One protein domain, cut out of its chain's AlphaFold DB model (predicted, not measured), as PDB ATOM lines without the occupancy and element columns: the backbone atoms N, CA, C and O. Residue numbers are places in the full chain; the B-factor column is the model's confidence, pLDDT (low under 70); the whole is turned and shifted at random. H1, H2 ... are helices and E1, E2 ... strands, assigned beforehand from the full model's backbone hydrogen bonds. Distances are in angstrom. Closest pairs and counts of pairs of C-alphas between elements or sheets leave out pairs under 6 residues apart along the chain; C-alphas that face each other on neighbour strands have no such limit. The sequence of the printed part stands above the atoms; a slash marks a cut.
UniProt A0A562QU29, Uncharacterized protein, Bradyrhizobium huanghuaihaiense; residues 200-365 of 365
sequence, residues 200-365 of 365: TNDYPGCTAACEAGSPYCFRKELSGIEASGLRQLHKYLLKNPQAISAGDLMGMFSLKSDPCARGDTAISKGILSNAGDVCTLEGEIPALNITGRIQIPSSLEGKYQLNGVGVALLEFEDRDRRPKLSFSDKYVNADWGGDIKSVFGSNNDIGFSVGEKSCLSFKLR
ATOM      1  N   THR A 200     131.300  95.627 141.015       77.75
ATOM      2  CA  THR A 200     129.843  95.615 141.169       77.75
ATOM      3  C   THR A 200     129.204  96.019 139.848       77.75
ATOM      4  O   THR A 200     129.530  97.055 139.276       77.75
ATOM      5  N   ASN A 201     128.294  95.187 139.339       78.25
ATOM      6  CA  ASN A 201     127.600  95.449 138.078       78.25
ATOM      7  C   ASN A 201     126.339  96.299 138.276       78.25
ATOM      8  O   ASN A 201     125.257  95.955 137.802       78.25
ATOM      9  N   ASP A 202     126.462  97.375 139.039       83.00
ATOM     10  CA  ASP A 202     125.425  98.369 139.296       83.00
ATOM     11  C   ASP A 202     125.801  99.709 138.652       83.00
ATOM     12  O   ASP A 202     126.858  99.836 138.036       83.00
ATOM     13  N   TYR A 203     124.935 100.722 138.750       79.50
ATOM     14  CA  TYR A 203     125.227 102.036 138.165       79.50
ATOM     15  C   TYR A 203     126.550 102.643 138.682       79.50
ATOM     16  O   TYR A 203     127.393 102.981 137.848       79.50
ATOM     17  N   PRO A 204     126.804 102.749 140.004       81.44
ATOM     18  CA  PRO A 204     128.058 103.308 140.508       81.44
ATOM     19  C   PRO A 204     129.293 102.508 140.079       81.44
ATOM     20  O   PRO A 204     130.286 103.099 139.648       81.44
ATOM     21  N   GLY A 205     129.232 101.175 140.147       81.88
ATOM     22  CA  GLY A 205     130.330 100.308 139.732       81.88
ATOM     23  C   GLY A 205     130.586 100.377 138.231       81.88
ATOM     24  O   GLY A 205     131.743 100.457 137.805       81.88
ATOM     25  N   CYS A 206     129.526 100.450 137.420       78.44
ATOM     26  CA  CYS A 206     129.654 100.655 135.987       78.44
ATOM     27  C   CYS A 206     130.256 102.004 135.642       78.44
ATOM     28  O   CYS A 206     131.192 102.036 134.851       78.44
ATOM     29  N   THR A 207     129.799 103.097 136.246       79.19
ATOM     30  CA  THR A 207     130.387 104.422 136.023       79.19
ATOM     31  C   THR A 207     131.868 104.429 136.391       79.19
ATOM     32  O   THR A 207     132.694 104.781 135.552       79.19
ATOM     33  N   ALA A 208     132.247 103.913 137.566       76.56
ATOM     34  CA  ALA A 208     133.648 103.840 137.987       76.56
ATOM     35  C   ALA A 208     134.508 102.985 137.034       76.56
ATOM     36  O   ALA A 208     135.583 103.410 136.596       76.56
ATOM     37  N   ALA A 209     134.028 101.804 136.628       73.06
ATOM     38  CA  ALA A 209     134.701 100.970 135.629       73.06
ATOM     39  C   ALA A 209     134.818 101.699 134.275       73.06
ATOM     40  O   ALA A 209     135.861 101.665 133.605       73.06
ATOM     41  N   CYS A 210     133.757 102.410 133.896       70.31
ATOM     42  CA  CYS A 210     133.641 103.246 132.714       70.31
ATOM     43  C   CYS A 210     134.323 104.620 132.832       70.31
ATOM     44  O   CYS A 210     134.372 105.351 131.852       70.31
ATOM     45  N   GLU A 211     134.997 104.934 133.928       72.69
ATOM     46  CA  GLU A 211     135.913 106.072 134.021       72.69
ATOM     47  C   GLU A 211     137.355 105.569 134.025       72.69
ATOM     48  O   GLU A 211     138.168 106.014 133.214       72.69
ATOM     49  N   ALA A 212     137.629 104.497 134.768       67.62
ATOM     50  CA  ALA A 212     138.959 103.913 134.955       67.62
ATOM     51  C   ALA A 212     139.564 103.183 133.731       67.62
ATOM     52  O   ALA A 212     140.658 102.635 133.812       67.62
ATOM     53  N   GLY A 213     138.858 103.110 132.600       62.16
ATOM     54  CA  GLY A 213     139.279 102.307 131.441       62.16
ATOM     55  C   GLY A 213     139.255 100.799 131.707       62.16
ATOM     56  O   GLY A 213     140.018 100.058 131.090       62.16
ATOM     57  N   SER A 214     138.417 100.351 132.647       65.81
ATOM     58  CA  SER A 214     138.374  98.966 133.114       65.81
ATOM     59  C   SER A 214     138.034  97.993 131.980       65.81
ATOM     60  O   SER A 214     137.156  98.293 131.167       65.81
ATOM     61  N   PRO A 215     138.630  96.784 131.951       62.78
ATOM     62  CA  PRO A 215     138.263  95.758 130.976       62.78
ATOM     63  C   PRO A 215     136.809  95.284 131.138       62.78
ATOM     64  O   PRO A 215     136.264  94.648 130.238       62.78
ATOM     65  N   TYR A 216     136.159  95.613 132.259       71.81
ATOM     66  CA  TYR A 216     134.746  95.346 132.514       71.81
ATOM     67  C   TYR A 216     133.795  96.363 131.857       71.81
ATOM     68  O   TYR A 216     132.599  96.094 131.784       71.81
ATOM     69  N   CYS A 217     134.307  97.466 131.294       71.81
ATOM     70  CA  CYS A 217     133.502  98.454 130.580       71.81
ATOM     71  C   CYS A 217     133.905  98.614 129.105       71.81
ATOM     72  O   CYS A 217     135.049  98.940 128.781       71.81
ATOM     73  N   PHE A 218     132.941  98.453 128.199       71.19
ATOM     74  CA  PHE A 218     133.090  98.794 126.789       71.19
ATOM     75  C   PHE A 218     132.614 100.228 126.561       71.19
ATOM     76  O   PHE A 218     131.483 100.566 126.904       71.19
ATOM     77  N   ARG A 219     133.473 101.071 125.975       65.56
ATOM     78  CA  ARG A 219     133.188 102.499 125.772       65.56
ATOM     79  C   ARG A 219     133.177 102.872 124.305       65.56
ATOM     80  O   ARG A 219     134.084 102.500 123.559       65.56
ATOM     81  N   LYS A 220     132.182 103.658 123.904       67.94
ATOM     82  CA  LYS A 220     132.065 104.159 122.535       67.94
ATOM     83  C   LYS A 220     131.539 105.591 122.503       67.94
ATOM     84  O   LYS A 220     130.802 106.007 123.383       67.94
ATOM     85  N   GLU A 221     131.925 106.354 121.487       63.28
ATOM     86  CA  GLU A 221     131.279 107.631 121.174       63.28
ATOM     87  C   GLU A 221     130.133 107.387 120.189       63.28
ATOM     88  O   GLU A 221     130.325 106.718 119.167       63.28
ATOM     89  N   LEU A 222     128.962 107.930 120.512       61.72
ATOM     90  CA  LEU A 222     127.820 108.074 119.618       61.72
ATOM     91  C   LEU A 222     127.769 109.517 119.129       61.72
ATOM     92  O   LEU A 222     128.049 110.450 119.879       61.72
ATOM     93  N   SER A 223     127.384 109.701 117.877       63.34
ATOM     94  CA  SER A 223     127.181 111.008 117.255       63.34
ATOM     95  C   SER A 223     125.902 110.970 116.420       63.34
ATOM     96  O   SER A 223     125.225 109.950 116.401       63.34
ATOM     97  N   GLY A 224     125.543 112.068 115.753       74.56
ATOM     98  CA  GLY A 224     124.458 112.062 114.769       74.56
ATOM     99  C   GLY A 224     123.053 111.938 115.369       74.56
ATOM    100  O   GLY A 224     122.749 112.529 116.410       74.56
ATOM    101  N   ILE A 225     122.176 111.221 114.661       70.81
ATOM    102  CA  ILE A 225     120.754 111.085 115.016       70.81
ATOM    103  C   ILE A 225     120.605 110.294 116.316       70.81
ATOM    104  O   ILE A 225     119.751 110.621 117.133       70.81
ATOM    105  N   GLU A 226     121.479 109.325 116.560       68.81
ATOM    106  CA  GLU A 226     121.443 108.446 117.727       68.81
ATOM    107  C   GLU A 226     121.747 109.237 119.000       68.81
ATOM    108  O   GLU A 226     120.982 109.210 119.965       68.81
ATOM    109  N   ALA A 227     122.840 110.008 118.983       69.31
ATOM    110  CA  ALA A 227     123.194 110.878 120.099       69.31
ATOM    111  C   ALA A 227     122.136 111.968 120.326       69.31
ATOM    112  O   ALA A 227     121.816 112.294 121.470       69.31
ATOM    113  N   SER A 228     121.564 112.515 119.248       80.62
ATOM    114  CA  SER A 228     120.486 113.502 119.331       80.62
ATOM    115  C   SER A 228     119.215 112.923 119.960       80.62
ATOM    116  O   SER A 228     118.676 113.522 120.892       80.62
ATOM    117  N   GLY A 229     118.758 111.754 119.505       78.62
ATOM    118  CA  GLY A 229     117.558 111.093 120.017       78.62
ATOM    119  C   GLY A 229     117.691 110.707 121.485       78.62
ATOM    120  O   GLY A 229     116.803 111.005 122.280       78.62
ATOM    121  N   LEU A 230     118.848 110.176 121.891       79.69
ATOM    122  CA  LEU A 230     119.127 109.865 123.297       79.69
ATOM    123  C   LEU A 230     119.147 111.110 124.187       79.69
ATOM    124  O   LEU A 230     118.582 111.090 125.278       79.69
ATOM    125  N   ARG A 231     119.732 112.220 123.717       81.44
ATOM    126  CA  ARG A 231     119.677 113.505 124.434       81.44
ATOM    127  C   ARG A 231     118.247 114.025 124.557       81.44
ATOM    128  O   ARG A 231     117.895 114.597 125.586       81.44
ATOM    129  N   GLN A 232     117.426 113.866 123.521       84.88
ATOM    130  CA  GLN A 232     116.019 114.266 123.561       84.88
ATOM    131  C   GLN A 232     115.221 113.405 124.540       84.88
ATOM    132  O   GLN A 232     114.502 113.963 125.368       84.88
ATOM    133  N   LEU A 233     115.410 112.085 124.508       83.38
ATOM    134  CA  LEU A 233     114.789 111.153 125.443       83.38
ATOM    135  C   LEU A 233     115.191 111.464 126.884       83.38
ATOM    136  O   LEU A 233     114.329 111.578 127.748       83.38
ATOM    137  N   HIS A 234     116.480 111.685 127.145       83.06
ATOM    138  CA  HIS A 234     116.961 112.077 128.468       83.06
ATOM    139  C   HIS A 234     116.322 113.392 128.940       83.06
ATOM    140  O   HIS A 234     115.731 113.433 130.017       83.06
ATOM    141  N   LYS A 235     116.315 114.440 128.105       84.31
ATOM    142  CA  LYS A 235     115.630 115.709 128.414       84.31
ATOM    143  C   LYS A 235     114.128 115.545 128.639       84.31
ATOM    144  O   LYS A 235     113.555 116.296 129.425       84.31
ATOM    145  N   TYR A 236     113.482 114.621 127.932       84.69
ATOM    146  CA  TYR A 236     112.069 114.306 128.118       84.69
ATOM    147  C   TYR A 236     111.844 113.641 129.478       84.69
ATOM    148  O   TYR A 236     111.017 114.109 130.255       84.69
ATOM    149  N   LEU A 237     112.645 112.628 129.806       83.38
ATOM    150  CA  LEU A 237     112.617 111.913 131.082       83.38
ATOM    151  C   LEU A 237     112.873 112.840 132.279       83.38
ATOM    152  O   LEU A 237     112.169 112.744 133.283       83.38
ATOM    153  N   LEU A 238     113.787 113.810 132.156       83.81
ATOM    154  CA  LEU A 238     114.049 114.818 133.193       83.81
ATOM    155  C   LEU A 238     112.827 115.671 133.564       83.81
ATOM    156  O   LEU A 238     112.777 116.212 134.666       83.81
ATOM    157  N   LYS A 239     111.827 115.781 132.681       86.31
ATOM    158  CA  LYS A 239     110.558 116.466 132.983       86.31
ATOM    159  C   LYS A 239     109.611 115.620 133.842       86.31
ATOM    160  O   LYS A 239     108.514 116.074 134.144       86.31
ATOM    161  N   ASN A 240     110.029 114.411 134.222       84.38
ATOM    162  CA  ASN A 240     109.259 113.430 134.981       84.38
ATOM    163  C   ASN A 240     107.861 113.146 134.380       84.38
ATOM    164  O   ASN A 240     106.838 113.350 135.042       84.38
ATOM    165  N   PRO A 241     107.802 112.722 133.105       84.75
ATOM    166  CA  PRO A 241     106.544 112.472 132.412       84.75
ATOM    167  C   PRO A 241     105.816 111.257 133.007       84.75
ATOM    168  O   PRO A 241     106.443 110.354 133.553       84.75
ATOM    169  N   GLN A 242     104.487 111.217 132.872       89.50
ATOM    170  CA  GLN A 242     103.672 110.056 133.281       89.50
ATOM    171  C   GLN A 242     103.591 108.966 132.200       89.50
ATOM    172  O   GLN A 242     103.169 107.843 132.462       89.50
ATOM    173  N   ALA A 243     103.959 109.297 130.967       85.00
ATOM    174  CA  ALA A 243     104.019 108.368 129.854       85.00
ATOM    175  C   ALA A 243     104.971 108.914 128.788       85.00
ATOM    176  O   ALA A 243     105.224 110.117 128.735       85.00
ATOM    177  N   ILE A 244     105.467 108.030 127.933       86.12
ATOM    178  CA  ILE A 244     106.152 108.367 126.691       86.12
ATOM    179  C   ILE A 244     105.289 107.794 125.579       86.12
ATOM    180  O   ILE A 244     105.106 106.574 125.515       86.12
ATOM    181  N   SER A 245     104.738 108.655 124.726       85.56
ATOM    182  CA  SER A 245     103.946 108.163 123.604       85.56
ATOM    183  C   SER A 245     104.844 107.463 122.583       85.56
ATOM    184  O   SER A 245     106.000 107.856 122.384       85.56
ATOM    185  N   ALA A 246     104.319 106.444 121.902       81.50
ATOM    186  CA  ALA A 246     105.046 105.775 120.825       81.50
ATOM    187  C   ALA A 246     105.472 106.774 119.736       81.50
ATOM    188  O   ALA A 246     106.595 106.715 119.239       81.50
ATOM    189  N   GLY A 247     104.600 107.737 119.414       79.94
ATOM    190  CA  GLY A 247     104.874 108.794 118.440       79.94
ATOM    191  C   GLY A 247     106.010 109.728 118.860       79.94
ATOM    192  O   GLY A 247     106.869 110.035 118.034       79.94
ATOM    193  N   ASP A 248     106.065 110.132 120.133       82.56
ATOM    194  CA  ASP A 248     107.164 110.950 120.657       82.56
ATOM    195  C   ASP A 248     108.486 110.187 120.592       82.56
ATOM    196  O   ASP A 248     109.489 110.722 120.117       82.56
ATOM    197  N   LEU A 249     108.487 108.919 121.022       80.81
ATOM    198  CA  LEU A 249     109.682 108.081 120.990       80.81
ATOM    199  C   LEU A 249     110.171 107.884 119.547       80.81
ATOM    200  O   LEU A 249     111.348 108.086 119.257       80.81
ATOM    201  N   MET A 250     109.262 107.590 118.616       81.06
ATOM    202  CA  MET A 250     109.580 107.524 117.190       81.06
ATOM    203  C   MET A 250     110.141 108.849 116.660       81.06
ATOM    204  O   MET A 250     111.124 108.844 115.920       81.06
ATOM    205  N   GLY A 251     109.556 109.981 117.057       77.25
ATOM    206  CA  GLY A 251     110.004 111.315 116.662       77.25
ATOM    207  C   GLY A 251     111.427 111.628 117.127       77.25
ATOM    208  O   GLY A 251     112.236 112.105 116.329       77.25
ATOM    209  N   MET A 252     111.769 111.290 118.376       80.44
ATOM    210  CA  MET A 252     113.112 111.501 118.938       80.44
ATOM    211  C   MET A 252     114.199 110.790 118.123       80.44
ATOM    212  O   MET A 252     115.283 111.339 117.931       80.44
ATOM    213  N   PHE A 253     113.898 109.596 117.606       78.62
ATOM    214  CA  PHE A 253     114.829 108.770 116.830       78.62
ATOM    215  C   PHE A 253     114.602 108.841 115.308       78.62
ATOM    216  O   PHE A 253     115.250 108.120 114.555       78.62
ATOM    217  N   SER A 254     113.723 109.735 114.831       81.62
ATOM    218  CA  SER A 254     113.386 109.898 113.403       81.62
ATOM    219  C   SER A 254     112.916 108.602 112.720       81.62
ATOM    220  O   SER A 254     113.243 108.322 111.563       81.62
ATOM    221  N   LEU A 255     112.131 107.804 113.440       75.19
ATOM    222  CA  LEU A 255     111.631 106.508 112.995       75.19
ATOM    223  C   LEU A 255     110.297 106.648 112.267       75.19
ATOM    224  O   LEU A 255     109.414 107.394 112.681       75.19
ATOM    225  N   LYS A 256     110.129 105.881 111.186       78.19
ATOM    226  CA  LYS A 256     108.889 105.888 110.388       78.19
ATOM    227  C   LYS A 256     107.804 104.959 110.937       78.19
ATOM    228  O   LYS A 256     106.637 105.155 110.620       78.19
ATOM    229  N   SER A 257     108.178 103.957 111.728       73.88
ATOM    230  CA  SER A 257     107.260 102.977 112.314       73.88
ATOM    231  C   SER A 257     107.813 102.419 113.624       73.88
ATOM    232  O   SER A 257     109.025 102.230 113.739       73.88
ATOM    233  N   ASP A 258     106.925 102.090 114.561       68.12
ATOM    234  CA  ASP A 258     107.226 101.262 115.733       68.12
ATOM    235  C   ASP A 258     107.401  99.799 115.268       68.12
ATOM    236  O   ASP A 258     106.423  99.187 114.842       68.12
ATOM    237  N   PRO A 259     108.611  99.209 115.289       68.81
ATOM    238  CA  PRO A 259     108.815  97.823 114.858       68.81
ATOM    239  C   PRO A 259     108.342  96.773 115.863       68.81
ATOM    240  O   PRO A 259     108.297  95.601 115.507       68.81
ATOM    241  N   CYS A 260     108.103  97.151 117.117       74.12
ATOM    242  CA  CYS A 260     107.666  96.222 118.143       74.12
ATOM    243  C   CYS A 260     106.144  96.302 118.309       74.12
ATOM    244  O   CYS A 260     105.566  95.416 118.929       74.12
ATOM    245  N   ALA A 261     105.513  97.345 117.755       79.75
ATOM    246  CA  ALA A 261     104.093  97.648 117.855       79.75
ATOM    247  C   ALA A 261     103.586  97.600 119.309       79.75
ATOM    248  O   ALA A 261     102.503  97.087 119.584       79.75
ATOM    249  N   ARG A 262     104.390  98.108 120.253       78.25
ATOM    250  CA  ARG A 262     104.112  98.015 121.700       78.25
ATOM    251  C   ARG A 262     103.408  99.245 122.256       78.25
ATOM    252  O   ARG A 262     103.047  99.253 123.431       78.25
ATOM    253  N   GLY A 263     103.215 100.272 121.430       82.44
ATOM    254  CA  GLY A 263     102.499 101.477 121.821       82.44
ATOM    255  C   GLY A 263     103.220 102.258 122.920       82.44
ATOM    256  O   GLY A 263     104.449 102.265 123.010       82.44
ATOM    257  N   ASP A 264     102.439 102.959 123.733       85.06
ATOM    258  CA  ASP A 264     102.965 103.900 124.714       85.06
ATOM    259  C   ASP A 264     103.684 103.196 125.876       85.06
ATOM    260  O   ASP A 264     103.352 102.086 126.300       85.06
ATOM    261  N   THR A 265     104.682 103.878 126.430       86.12
ATOM    262  CA  THR A 265     105.372 103.462 127.655       86.12
ATOM    263  C   THR A 265     104.799 104.234 128.833       86.12
ATOM    264  O   THR A 265     104.833 105.462 128.844       86.12
ATOM    265  N   ALA A 266     104.280 103.536 129.838       84.31
ATOM    266  CA  ALA A 266     103.727 104.153 131.036       84.31
ATOM    267  C   ALA A 266     104.824 104.403 132.078       84.31
ATOM    268  O   ALA A 266     105.720 103.581 132.256       84.31
ATOM    269  N   ILE A 267     104.734 105.524 132.794       86.38
ATOM    270  CA  ILE A 267     105.583 105.845 133.944       86.38
ATOM    271  C   ILE A 267     104.669 106.242 135.101       86.38
ATOM    272  O   ILE A 267     104.143 107.350 135.156       86.38
ATOM    273  N   SER A 268     104.464 105.332 136.049       88.69
ATOM    274  CA  SER A 268     103.580 105.565 137.192       88.69
ATOM    275  C   SER A 268     104.251 105.148 138.487       88.69
ATOM    276  O   SER A 268     104.827 104.070 138.576       88.69
ATOM    277  N   LYS A 269     104.177 106.010 139.510       88.38
ATOM    278  CA  LYS A 269     104.723 105.744 140.856       88.38
ATOM    279  C   LYS A 269     106.198 105.294 140.848       88.38
ATOM    280  O   LYS A 269     106.593 104.456 141.650       88.38
ATOM    281  N   GLY A 270     107.006 105.851 139.942       86.19
ATOM    282  CA  GLY A 270     108.424 105.494 139.807       86.19
ATOM    283  C   GLY A 270     108.670 104.140 139.136       86.19
ATOM    284  O   GLY A 270     109.764 103.603 139.250       86.19
ATOM    285  N   ILE A 271     107.679 103.580 138.443       88.19
ATOM    286  CA  ILE A 271     107.812 102.369 137.630       88.19
ATOM    287  C   ILE A 271     107.585 102.740 136.170       88.19
ATOM    288  O   ILE A 271     106.560 103.334 135.839       88.19
ATOM    289  N   LEU A 272     108.539 102.385 135.314       89.44
ATOM    290  CA  LEU A 272     108.404 102.428 133.865       89.44
ATOM    291  C   LEU A 272     107.974 101.046 133.382       89.44
ATOM    292  O   LEU A 272     108.639 100.054 133.684       89.44
ATOM    293  N   SER A 273     106.885 100.978 132.623       87.19
ATOM    294  CA  SER A 273     106.368  99.723 132.086       87.19
ATOM    295  C   SER A 273     105.871  99.852 130.651       87.19
ATOM    296  O   SER A 273     105.399 100.900 130.206       87.19
ATOM    297  N   ASN A 274     105.994  98.758 129.905       89.06
ATOM    298  CA  ASN A 274     105.465  98.639 128.555       89.06
ATOM    299  C   ASN A 274     105.186  97.163 128.241       89.06
ATOM    300  O   ASN A 274     106.006  96.291 128.533       89.06
ATOM    301  N   ALA A 275     104.044  96.872 127.628       83.12
ATOM    302  CA  ALA A 275     103.602  95.510 127.351       83.12
ATOM    303  C   ALA A 275     103.299  95.319 125.863       83.12
ATOM    304  O   ALA A 275     102.926  96.262 125.172       83.12
ATOM    305  N   GLY A 276     103.464  94.095 125.377       82.62
ATOM    306  CA  GLY A 276     103.183  93.709 123.999       82.62
ATOM    307  C   GLY A 276     103.799  92.353 123.677       82.62
ATOM    308  O   GLY A 276     104.218  91.624 124.578       82.62
ATOM    309  N   ASP A 277     103.895  92.017 122.397       83.31
ATOM    310  CA  ASP A 277     104.580  90.794 121.981       83.31
ATOM    311  C   ASP A 277     106.087  90.886 122.241       83.31
ATOM    312  O   ASP A 277     106.685  91.970 122.263       83.31
ATOM    313  N   VAL A 278     106.718  89.727 122.456       85.56
ATOM    314  CA  VAL A 278     108.181  89.638 122.550       85.56
ATOM    315  C   VAL A 278     108.776  90.188 121.260       85.56
ATOM    316  O   VAL A 278     108.473  89.701 120.173       85.56
ATOM    317  N   CYS A 279     109.642  91.186 121.391       81.38
ATOM    318  CA  CYS A 279     110.253  91.867 120.258       81.38
ATOM    319  C   CYS A 279     111.765  91.679 120.304       81.38
ATOM    320  O   CYS A 279     112.376  91.845 121.358       81.38
ATOM    321  N   THR A 280     112.376  91.368 119.164       82.81
ATOM    322  CA  THR A 280     113.833  91.331 119.029       82.81
ATOM    323  C   THR A 280     114.267  92.431 118.084       82.81
ATOM    324  O   THR A 280     113.803  92.516 116.949       82.81
ATOM    325  N   LEU A 281     115.179  93.263 118.563       77.19
ATOM    326  CA  LEU A 281     115.804  94.324 117.797       77.19
ATOM    327  C   LEU A 281     117.217  93.883 117.468       77.19
ATOM    328  O   LEU A 281     117.961  93.487 118.363       77.19
ATOM    329  N   GLU A 282     117.578  93.911 116.192       77.88
ATOM    330  CA  GLU A 282     118.852  93.380 115.715       77.88
ATOM    331  C   GLU A 282     119.656  94.444 114.994       77.88
ATOM    332  O   GLU A 282     119.097  95.304 114.320       77.88
ATOM    333  N   GLY A 283     120.974  94.345 115.118       62.66
ATOM    334  CA  GLY A 283     121.906  95.289 114.542       62.66
ATOM    335  C   GLY A 283     123.221  94.666 114.156       62.66
ATOM    336  O   GLY A 283     123.816  93.927 114.936       62.66
ATOM    337  N   GLU A 284     123.716  94.997 112.973       59.19
ATOM    338  CA  GLU A 284     125.035  94.549 112.549       59.19
ATOM    339  C   GLU A 284     126.138  95.471 113.069       59.19
ATOM    340  O   GLU A 284     125.996  96.693 113.130       59.19
ATOM    341  N   ILE A 285     127.279  94.859 113.375       56.62
ATOM    342  CA  ILE A 285     128.572  95.483 113.636       56.62
ATOM    343  C   ILE A 285     129.505  95.014 112.503       56.62
ATOM    344  O   ILE A 285     130.297  94.084 112.685       56.62
ATOM    345  N   PRO A 286     129.441  95.626 111.305       45.66
ATOM    346  CA  PRO A 286     130.091  95.151 110.083       45.66
ATOM    347  C   PRO A 286     131.606  95.122 110.186       45.66
ATOM    348  O   PRO A 286     132.260  94.308 109.547       45.66
ATOM    349  N   ALA A 287     132.184  95.984 111.027       44.44
ATOM    350  CA  ALA A 287     133.616  95.957 111.303       44.44
ATOM    351  C   ALA A 287     134.081  94.617 111.901       44.44
ATOM    352  O   ALA A 287     135.256  94.286 111.764       44.44
ATOM    353  N   LEU A 288     133.171  93.886 112.550       46.09
ATOM    354  CA  LEU A 288     133.422  92.618 113.229       46.09
ATOM    355  C   LEU A 288     132.667  91.444 112.602       46.09
ATOM    356  O   LEU A 288     132.921  90.309 112.989       46.09
ATOM    357  N   ASN A 289     131.746  91.708 111.670       56.66
ATOM    358  CA  ASN A 289     130.779  90.728 111.179       56.66
ATOM    359  C   ASN A 289     129.989  90.059 112.330       56.66
ATOM    360  O   ASN A 289     129.795  88.844 112.350       56.66
ATOM    361  N   ILE A 290     129.587  90.855 113.327       60.69
ATOM    362  CA  ILE A 290     128.819  90.407 114.499       60.69
ATOM    363  C   ILE A 290     127.455  91.083 114.478       60.69
ATOM    364  O   ILE A 290     127.376  92.284 114.251       60.69
ATOM    365  N   THR A 291     126.396  90.344 114.783       71.00
ATOM    366  CA  THR A 291     125.057  90.891 115.015       71.00
ATOM    367  C   THR A 291     124.817  91.002 116.516       71.00
ATOM    368  O   THR A 291     124.925  90.002 117.225       71.00
ATOM    369  N   GLY A 292     124.500  92.197 117.007       72.38
ATOM    370  CA  GLY A 292     123.946  92.418 118.339       72.38
ATOM    371  C   GLY A 292     122.421  92.324 118.303       72.38
ATOM    372  O   GLY A 292     121.802  92.731 117.322       72.38
ATOM    373  N   ARG A 293     121.813  91.778 119.354       82.31
ATOM    374  CA  ARG A 293     120.360  91.636 119.480       82.31
ATOM    375  C   ARG A 293     119.899  92.045 120.866       82.31
ATOM    376  O   ARG A 293     120.457  91.562 121.850       82.31
ATOM    377  N   ILE A 294     118.859  92.863 120.943       82.12
ATOM    378  CA  ILE A 294     118.152  93.171 122.183       82.12
ATOM    379  C   ILE A 294     116.778  92.517 122.117       82.12
ATOM    380  O   ILE A 294     115.964  92.852 121.262       82.12
ATOM    381  N   GLN A 295     116.520  91.589 123.028       88.50
ATOM    382  CA  GLN A 295     115.210  90.985 123.203       88.50
ATOM    383  C   GLN A 295     114.449  91.743 124.291       88.50
ATOM    384  O   GLN A 295     114.885  91.796 125.443       88.50
ATOM    385  N   ILE A 296     113.305  92.311 123.926       85.94
ATOM    386  CA  ILE A 296     112.362  92.965 124.828       85.94
ATOM    387  C   ILE A 296     111.300  91.926 125.226       85.94
ATOM    388  O   ILE A 296     110.649  91.355 124.342       85.94
ATOM    389  N   PRO A 297     111.116  91.643 126.530       86.44
ATOM    390  CA  PRO A 297     110.136  90.668 127.002       86.44
ATOM    391  C   PRO A 297     108.706  91.154 126.759       86.44
ATOM    392  O   PRO A 297     108.463  92.344 126.563       86.44
ATOM    393  N   SER A 298     107.726  90.253 126.799       86.44
ATOM    394  CA  SER A 298     106.318  90.621 126.589       86.44
ATOM    395  C   SER A 298     105.814  91.638 127.618       86.44
ATOM    396  O   SER A 298     105.084  92.560 127.276       86.44
ATOM    397  N   SER A 299     106.297  91.552 128.855       90.00
ATOM    398  CA  SER A 299     106.080  92.551 129.899       90.00
ATOM    399  C   SER A 299     107.419  93.166 130.286       90.00
ATOM    400  O   SER A 299     108.222  92.496 130.920       90.00
ATOM    401  N   LEU A 300     107.669  94.419 129.909       87.94
ATOM    402  CA  LEU A 300     108.842  95.181 130.337       87.94
ATOM    403  C   LEU A 300     108.470  96.006 131.568       87.94
ATOM    404  O   LEU A 300     107.476  96.733 131.535       87.94
ATOM    405  N   GLU A 301     109.272  95.928 132.625       89.06
ATOM    406  CA  GLU A 301     109.052  96.713 133.839       89.06
ATOM    407  C   GLU A 301     110.371  97.020 134.540       89.06
ATOM    408  O   GLU A 301     111.164  96.116 134.792       89.06
ATOM    409  N   GLY A 302     110.595  98.287 134.880       87.12
ATOM    410  CA  GLY A 302     111.759  98.705 135.647       87.12
ATOM    411  C   GLY A 302     111.453  99.873 136.573       87.12
ATOM    412  O   GLY A 302     110.584 100.706 136.308       87.12
ATOM    413  N   LYS A 303     112.194  99.950 137.672       90.88
ATOM    414  CA  LYS A 303     112.132 101.047 138.628       90.88
ATOM    415  C   LYS A 303     112.847 102.259 138.051       90.88
ATOM    416  O   LYS A 303     114.057 102.238 137.841       90.88
ATOM    417  N   TYR A 304     112.083 103.307 137.800       86.38
ATOM    418  CA  TYR A 304     112.546 104.570 137.262       86.38
ATOM    419  C   TYR A 304     112.825 105.568 138.384       86.38
ATOM    420  O   TYR A 304     111.968 105.851 139.225       86.38
ATOM    421  N   GLN A 305     114.032 106.122 138.383       85.19
ATOM    422  CA  GLN A 305     114.483 107.101 139.358       85.19
ATOM    423  C   GLN A 305     115.180 108.255 138.643       85.19
ATOM    424  O   GLN A 305     116.016 108.056 137.764       85.19
ATOM    425  N   LEU A 306     114.865 109.475 139.066       80.75
ATOM    426  CA  LEU A 306     115.649 110.660 138.748       80.75
ATOM    427  C   LEU A 306     116.470 111.008 139.980       80.75
ATOM    428  O   LEU A 306     115.902 111.286 141.038       80.75
ATOM    429  N   ASN A 307     117.795 111.003 139.862       69.06
ATOM    430  CA  ASN A 307     118.615 111.549 140.935       69.06
ATOM    431  C   ASN A 307     118.667 113.085 140.831       69.06
ATOM    432  O   ASN A 307     118.491 113.664 139.756       69.06
ATOM    433  N   GLY A 308     118.933 113.764 141.951       59.22
ATOM    434  CA  GLY A 308     118.999 115.235 142.017       59.22
ATOM    435  C   GLY A 308     120.107 115.882 141.170       59.22
ATOM    436  O   GLY A 308     120.250 117.099 141.192       59.22
ATOM    437  N   VAL A 309     120.885 115.087 140.429       63.47
ATOM    438  CA  VAL A 309     121.987 115.514 139.552       63.47
ATOM    439  C   VAL A 309     121.605 115.367 138.066       63.47
ATOM    440  O   VAL A 309     122.432 115.559 137.181       63.47
ATOM    441  N   GLY A 310     120.341 115.046 137.766       68.19
ATOM    442  CA  GLY A 310     119.850 114.938 136.392       68.19
ATOM    443  C   GLY A 310     120.267 113.648 135.685       68.19
ATOM    444  O   GLY A 310     120.356 113.623 134.458       68.19
ATOM    445  N   VAL A 311     120.521 112.575 136.435       71.94
ATOM    446  CA  VAL A 311     120.669 111.228 135.875       71.94
ATOM    447  C   VAL A 311     119.326 110.516 135.953       71.94
ATOM    448  O   VAL A 311     118.727 110.416 137.025       71.94
ATOM    449  N   ALA A 312     118.880 110.011 134.807       77.50
ATOM    450  CA  ALA A 312     117.777 109.071 134.723       77.50
ATOM    451  C   ALA A 312     118.328 107.656 134.894       77.50
ATOM    452  O   ALA A 312     119.198 107.243 134.131       77.50
ATOM    453  N   LEU A 313     117.834 106.930 135.893       81.12
ATOM    454  CA  LEU A 313     118.197 105.550 136.186       81.12
ATOM    455  C   LEU A 313     116.959 104.665 136.052       81.12
ATOM    456  O   LEU A 313     115.898 104.978 136.588       81.12
ATOM    457  N   LEU A 314     117.115 103.552 135.349       87.00
ATOM    458  CA  LEU A 314     116.119 102.505 135.212       87.00
ATOM    459  C   LEU A 314     116.730 101.184 135.676       87.00
ATOM    460  O   LEU A 314     117.715 100.729 135.097       87.00
ATOM    461  N   GLU A 315     116.160 100.579 136.713       89.94
ATOM    462  CA  GLU A 315     116.624  99.316 137.296       89.94
ATOM    463  C   GLU A 315     115.606  98.205 137.047       89.94
ATOM    464  O   GLU A 315     114.419  98.360 137.327       89.94
ATOM    465  N   PHE A 316     116.064  97.066 136.537       87.69
ATOM    466  CA  PHE A 316     115.228  95.913 136.228       87.69
ATOM    467  C   PHE A 316     115.470  94.788 137.241       87.69
ATOM    468  O   PHE A 316     116.350  93.935 137.065       87.69
ATOM    469  N   GLU A 317     114.694  94.802 138.325       90.31
ATOM    470  CA  GLU A 317     114.805  93.824 139.416       90.31
ATOM    471  C   GLU A 317     114.266  92.441 139.005       90.31
ATOM    472  O   GLU A 317     114.906  91.420 139.274       90.31
ATOM    473  N   ASP A 318     113.131  92.400 138.299       91.31
ATOM    474  CA  ASP A 318     112.507  91.161 137.826       91.31
ATOM    475  C   ASP A 318     113.213  90.625 136.567       91.31
ATOM    476  O   ASP A 318     113.323  91.294 135.534       91.31
ATOM    477  N   ARG A 319     113.686  89.377 136.645       91.06
ATOM    478  CA  ARG A 319     114.408  88.706 135.562       91.06
ATOM    479  C   ARG A 319     113.537  88.371 134.354       91.06
ATOM    480  O   ARG A 319     114.065  88.336 133.242       91.06
ATOM    481  N   ASP A 320     112.247  88.139 134.548       91.44
ATOM    482  CA  ASP A 320     111.337  87.790 133.456       91.44
ATOM    483  C   ASP A 320     110.811  89.035 132.733       91.44
ATOM    484  O   ASP A 320     110.336  88.948 131.600       91.44
ATOM    485  N   ARG A 321     110.967  90.210 133.360       88.25
ATOM    486  CA  ARG A 321     110.513  91.506 132.839       88.25
ATOM    487  C   ARG A 321     111.627  92.428 132.363       88.25
ATOM    488  O   ARG A 321     111.365  93.584 132.032       88.25
ATOM    489  N   ARG A 322     112.864  91.934 132.297       90.06
ATOM    490  CA  ARG A 322     114.024  92.719 131.858       90.06
ATOM    491  C   ARG A 322     114.472  92.384 130.437       90.06
ATOM    492  O   ARG A 322     114.344  91.233 130.010       90.06
ATOM    493  N   PRO A 323     115.013  93.364 129.694       87.94
ATOM    494  CA  PRO A 323     115.520  93.117 128.356       87.94
ATOM    495  C   PRO A 323     116.825  92.316 128.396       87.94
ATOM    496  O   PRO A 323     117.545  92.310 129.396       87.94
ATOM    497  N   LYS A 324     117.143  91.634 127.294       90.12
ATOM    498  CA  LYS A 324     118.351  90.804 127.167       90.12
ATOM    499  C   LYS A 324     119.175  91.236 125.975       90.12
ATOM    500  O   LYS A 324     118.639  91.374 124.882       90.12
ATOM    501  N   LEU A 325     120.476  91.389 126.177       86.06
ATOM    502  CA  LEU A 325     121.438  91.639 125.117       86.06
ATOM    503  C   LEU A 325     122.110  90.326 124.720       86.06
ATOM    504  O   LEU A 325     122.547  89.555 125.573       86.06
ATOM    505  N   SER A 326     122.237  90.079 123.425       85.00
ATOM    506  CA  SER A 326     123.018  88.962 122.908       85.00
ATOM    507  C   SER A 326     123.811  89.347 121.670       85.00
ATOM    508  O   SER A 326     123.508  90.330 120.998       85.00
ATOM    509  N   PHE A 327     124.842  88.566 121.374       76.81
ATOM    510  CA  PHE A 327     125.690  88.743 120.200       76.81
ATOM    511  C   PHE A 327     125.798  87.432 119.420       76.81
ATOM    512  O   PHE A 327     125.773  86.350 120.006       76.81
ATOM    513  N   SER A 328     125.936  87.515 118.096       76.06
ATOM    514  CA  SER A 328     126.119  86.335 117.241       76.06
ATOM    515  C   SER A 328     127.463  85.632 117.466       76.06
ATOM    516  O   SER A 328     127.564  84.427 117.247       76.06
ATOM    517  N   ASP A 329     128.490  86.357 117.918       75.19
ATOM    518  CA  ASP A 329     129.769  85.770 118.322       75.19
ATOM    519  C   ASP A 329     129.689  85.265 119.766       75.19
ATOM    520  O   ASP A 329     129.391  86.021 120.693       75.19
ATOM    521  N   LYS A 330     129.998  83.980 119.965       68.12
ATOM    522  CA  LYS A 330     129.883  83.315 121.268       68.12
ATOM    523  C   LYS A 330     130.777  83.917 122.357       68.12
ATOM    524  O   LYS A 330     130.395  83.871 123.521       68.12
ATOM    525  N   TYR A 331     131.944  84.461 122.010       66.50
ATOM    526  CA  TYR A 331     132.883  85.024 122.982       66.50
ATOM    527  C   TYR A 331     132.457  86.429 123.389       66.50
ATOM    528  O   TYR A 331     132.398  86.737 124.577       66.50
ATOM    529  N   VAL A 332     132.066  87.253 122.414       68.06
ATOM    530  CA  VAL A 332     131.485  88.571 122.692       68.06
ATOM    531  C   VAL A 332     130.197  88.423 123.493       68.06
ATOM    532  O   VAL A 332     129.985  89.170 124.442       68.06
ATOM    533  N   ASN A 333     129.371  87.425 123.177       75.44
ATOM    534  CA  ASN A 333     128.164  87.126 123.935       75.44
ATOM    535  C   ASN A 333     128.454  86.646 125.361       75.44
ATOM    536  O   ASN A 333     127.778  87.079 126.286       75.44
ATOM    537  N   ALA A 334     129.443  85.770 125.550       72.69
ATOM    538  CA  ALA A 334     129.819  85.284 126.879       72.69
ATOM    539  C   ALA A 334     130.299  86.417 127.795       72.69
ATOM    540  O   ALA A 334     130.029  86.398 128.993       72.69
ATOM    541  N   ASP A 335     130.987  87.405 127.226       70.94
ATOM    542  CA  ASP A 335     131.473  88.545 127.986       70.94
ATOM    543  C   ASP A 335     130.430  89.627 128.174       70.94
ATOM    544  O   ASP A 335     130.265  90.113 129.284       70.94
ATOM    545  N   TRP A 336     129.788  90.068 127.098       77.00
ATOM    546  CA  TRP A 336     129.033  91.320 127.045       77.00
ATOM    547  C   TRP A 336     127.535  91.108 126.845       77.00
ATOM    548  O   TRP A 336     126.785  92.076 126.896       77.00
ATOM    549  N   GLY A 337     127.100  89.872 126.600       81.25
ATOM    550  CA  GLY A 337     125.694  89.497 126.556       81.25
ATOM    551  C   GLY A 337     125.142  89.150 127.938       81.25
ATOM    552  O   GLY A 337     125.864  89.043 128.929       81.25
ATOM    553  N   GLY A 338     123.830  88.963 127.996       87.62
ATOM    554  CA  GLY A 338     123.088  88.635 129.204       87.62
ATOM    555  C   GLY A 338     121.937  89.595 129.460       87.62
ATOM    556  O   GLY A 338     121.536  90.384 128.605       87.62
ATOM    557  N   ASP A 339     121.385  89.504 130.661       91.94
ATOM    558  CA  ASP A 339     120.262  90.336 131.062       91.94
ATOM    559  C   ASP A 339     120.705  91.788 131.296       91.94
ATOM    560  O   ASP A 339     121.699  92.025 131.978       91.94
ATOM    561  N   ILE A 340     119.962  92.764 130.781       88.44
ATOM    562  CA  ILE A 340     120.195  94.181 131.074       88.44
ATOM    563  C   ILE A 340     119.581  94.470 132.445       88.44
ATOM    564  O   ILE A 340     118.363  94.425 132.613       88.44
ATOM    565  N   LYS A 341     120.430  94.731 133.440       90.19
ATOM    566  CA  LYS A 341     120.016  94.956 134.832       90.19
ATOM    567  C   LYS A 341     119.678  96.406 135.113       90.19
ATOM    568  O   LYS A 341     118.776  96.680 135.897       90.19
ATOM    569  N   SER A 342     120.390  97.334 134.489       87.88
ATOM    570  CA  SER A 342     120.074  98.749 134.606       87.88
ATOM    571  C   SER A 342     120.516  99.539 133.388       87.88
ATOM    572  O   SER A 342     121.437  99.147 132.665       87.88
ATOM    573  N   VAL A 343     119.835 100.660 133.175       88.38
ATOM    574  CA  VAL A 343     120.176 101.681 132.188       88.38
ATOM    575  C   VAL A 343     120.256 103.009 132.912       88.38
ATOM    576  O   VAL A 343     119.369 103.351 133.689       88.38
ATOM    577  N   PHE A 344     121.314 103.762 132.661       82.81
ATOM    578  CA  PHE A 344     121.512 105.079 133.243       82.81
ATOM    579  C   PHE A 344     121.862 106.080 132.154       82.81
ATOM    580  O   PHE A 344     122.615 105.760 131.241       82.81
ATOM    581  N   GLY A 345     121.315 107.287 132.236       81.50
ATOM    582  CA  GLY A 345     121.540 108.335 131.249       81.50
ATOM    583  C   GLY A 345     121.729 109.697 131.895       81.50
ATOM    584  O   GLY A 345     120.953 110.090 132.769       81.50
ATOM    585  N   SER A 346     122.741 110.422 131.432       77.69
ATOM    586  CA  SER A 346     122.957 111.843 131.680       77.69
ATOM    587  C   SER A 346     122.894 112.627 130.358       77.69
ATOM    588  O   SER A 346     122.669 112.072 129.282       77.69
ATOM    589  N   ASN A 347     123.137 113.939 130.418       73.94
ATOM    590  CA  ASN A 347     123.202 114.787 129.225       73.94
ATOM    591  C   ASN A 347     124.302 114.366 128.229       73.94
ATOM    592  O   ASN A 347     124.189 114.648 127.033       73.94
ATOM    593  N   ASN A 348     125.377 113.743 128.720       76.19
ATOM    594  CA  ASN A 348     126.595 113.493 127.943       76.19
ATOM    595  C   ASN A 348     126.915 112.010 127.767       76.19
ATOM    596  O   ASN A 348     127.802 111.675 126.979       76.19
ATOM    597  N   ASP A 349     126.232 111.126 128.480       75.62
ATOM    598  CA  ASP A 349     126.486 109.697 128.423       75.62
ATOM    599  C   ASP A 349     125.235 108.872 128.718       75.62
ATOM    600  O   ASP A 349     124.327 109.293 129.425       75.62
ATOM    601  N   ILE A 350     125.202 107.673 128.151       80.50
ATOM    602  CA  ILE A 350     124.276 106.613 128.531       80.50
ATOM    603  C   ILE A 350     125.085 105.357 128.816       80.50
ATOM    604  O   ILE A 350     126.086 105.088 128.147       80.50
ATOM    605  N   GLY A 351     124.664 104.568 129.792       78.69
ATOM    606  CA  GLY A 351     125.283 103.295 130.080       78.69
ATOM    607  C   GLY A 351     124.300 102.214 130.483       78.69
ATOM    608  O   GLY A 351     123.148 102.466 130.833       78.69
ATOM    609  N   PHE A 352     124.789 100.987 130.378       84.25
ATOM    610  CA  PHE A 352     124.052  99.754 130.587       84.25
ATOM    611  C   PHE A 352     124.865  98.859 131.507       84.25
ATOM    612  O   PHE A 352     126.046  98.633 131.242       84.25
ATOM    613  N   SER A 353     124.219  98.307 132.526       88.75
ATOM    614  CA  SER A 353     124.711  97.135 133.246       88.75
ATOM    615  C   SER A 353     124.124  95.882 132.603       88.75
ATOM    616  O   SER A 353     122.904  95.751 132.477       88.75
ATOM    617  N   VAL A 354     124.989  94.961 132.183       85.56
ATOM    618  CA  VAL A 354     124.629  93.734 131.467       85.56
ATOM    619  C   VAL A 354     125.219  92.512 132.164       85.56
ATOM    620  O   VAL A 354     126.412  92.451 132.466       85.56
ATOM    621  N   GLY A 355     124.379  91.512 132.417       85.12
ATOM    622  CA  GLY A 355     124.749  90.267 133.075       85.12
ATOM    623  C   GLY A 355     125.285  90.495 134.489       85.12
ATOM    624  O   GLY A 355     124.767  91.303 135.258       85.12
ATOM    625  N   GLU A 356     126.341  89.773 134.853       80.56
ATOM    626  CA  GLU A 356     126.958  89.870 136.185       80.56
ATOM    627  C   GLU A 356     128.240  90.709 136.208       80.56
ATOM    628  O   GLU A 356     128.749  91.010 137.283       80.56
ATOM    629  N   LYS A 357     128.816  91.032 135.041       75.62
ATOM    630  CA  LYS A 357     130.212  91.494 134.952       75.62
ATOM    631  C   LYS A 357     130.474  92.522 133.848       75.62
ATOM    632  O   LYS A 357     131.628  92.707 133.481       75.62
ATOM    633  N   SER A 358     129.453  93.156 133.273       80.69
ATOM    634  CA  SER A 358     129.657  93.958 132.061       80.69
ATOM    635  C   SER A 358     128.931  95.275 132.052       80.69
ATOM    636  O   SER A 358     127.728  95.321 132.256       80.69
ATOM    637  N   CYS A 359     129.665  96.317 131.666       79.62
ATOM    638  CA  CYS A 359     129.108  97.636 131.425       79.62
ATOM    639  C   CYS A 359     129.317  98.072 129.989       79.62
ATOM    640  O   CYS A 359     130.409  97.942 129.437       79.62
ATOM    641  N   LEU A 360     128.299  98.676 129.405       80.50
ATOM    642  CA  LEU A 360     128.424  99.395 128.146       80.50
ATOM    643  C   LEU A 360     128.239 100.874 128.450       80.50
ATOM    644  O   LEU A 360     127.320 101.225 129.180       80.50
ATOM    645  N   SER A 361     129.098 101.736 127.921       76.12
ATOM    646  CA  SER A 361     128.980 103.186 128.079       76.12
ATOM    647  C   SER A 361     129.166 103.881 126.740       76.12
ATOM    648  O   SER A 361     130.084 103.587 125.967       76.12
ATOM    649  N   PHE A 362     128.279 104.827 126.478       74.00
ATOM    650  CA  PHE A 362     128.213 105.581 125.248       74.00
ATOM    651  C   PHE A 362     128.264 107.065 125.559       74.00
ATOM    652  O   PHE A 362     127.340 107.605 126.160       74.00
ATOM    653  N   LYS A 363     129.325 107.738 125.117       71.94
ATOM    654  CA  LYS A 363     129.400 109.199 125.171       71.94
ATOM    655  C   LYS A 363     128.591 109.790 124.029       71.94
ATOM    656  O   LYS A 363     128.788 109.406 122.880       71.94
ATOM    657  N   LEU A 364     127.714 110.730 124.342       70.94
ATOM    658  CA  LEU A 364     126.863 111.427 123.387       70.94
ATOM    659  C   LEU A 364     127.618 112.665 122.900       70.94
ATOM    660  O   LEU A 364     127.873 113.572 123.696       70.94
ATOM    661  N   ARG A 365     127.983 112.707 121.616       64.88
ATOM    662  CA  ARG A 365     128.737 113.805 120.996       64.88
ATOM    663  C   ARG A 365     127.861 114.677 120.108       64.88
ATOM    664  O   ARG A 365     127.148 114.139 119.238       64.88
TER     665      ARG A 365
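This is residues 200 to 365 of the 365 residues of an uncharacterized protein of Bradyrhizobium huanghuaihaiense (UniProt A0A562QU29). What is the main picture? A twisted sheet of eleven strands folds into three wings that meet at E9: E7, E6, E3 and E2 make one, E8, E5 and E4 another, and E10, E11 and E1 the third. H1 crosses E10 and E11, H4 packs beside E8, and H2, touching H3, lies on the opposite face from H1 at the ends of E11, E9 and E7. What is it made of? The printed part has 166 residues, with four named helices and eleven named strands: along the chain H1, E1, H2 and H3 come first, then E2 to E8, then H4, then E9 to E11; the class is mixed, helices and strands, and the neighbour strands are antiparallel but for E1 and E11, which are parallel. It is compact, with a radius of gyration of the C-alphas of 15.2 A and spans of 38 by 34 by 33 A.

Where does the first helix sit? H1, residues 203 to 211, is on the sheet at a height of 8.3 A, only just over E10, residues 349 to 354, and E11, residues 358 to 364, with 3 C-alphas falling on each. It runs across the strands, at 65 degrees to E10 on the local plane. What follows it? E1, residues 217 to 222, is parallel to E11, with N 218 and O 359 within hydrogen-bond range at 2.9 A. H2, residues 224 to 237, is on the opposite face from H1, over none of the strands; its residues 228 to 233 alone touch H3, residues 246 to 252, at a steep tilt of 54 degrees, the closest C-alphas being Gly 229 and Met 252, 4.6 A. Which strands come next? E3, residues 271 to 275, has E2, residues 265 to 268, on one side, N 266 to O 273 2.9 A, and E6, residues 299 to 306, on the other, N 272 to O 302 2.8 A. E5, residues 290 to 296, has E4, residues 279 to 285, on one side, N 281 to O 294 2.8 A, and E8, residues 324 to 327, on the other, N 293 to O 326 2.8 A. How do they join? E9, residues 338 to 345, bends by 56 degrees at residue 341, with E8 and E7, residues 312 to 315, on one side, N 314 to O 343 2.8 A, and E10 on the other, N 344 to O 351 2.9 A. E9, E10 and E11 form a meander, each strand the antiparallel neighbour of the one before. H4, residues 330 to 336, is on the same face as H1, and in H1, H2, H3 and H4 every O i to N i+4 pair is within hydrogen-bond range.

Where are the anchors? H1 begins at C-alpha 203, (125.227, 102.036, 138.165), and E11 ends at C-alpha 364, (126.863, 111.427, 123.387). Which elements are long? Among them, from first to last C-alpha, E6 measures 22.3 A, H2 20.2 A and E9 19.9 A.

How far does it reach? The two C-alphas farthest apart, Lys 269 and Ala 287, are 42.5 A apart. Is anything missing or uncertain? The printed part has no cut, and H3 to E2 is the long link. The mean pLDDT of the printed part is 78.5, with residues 283 to 290 among the 29 under 70.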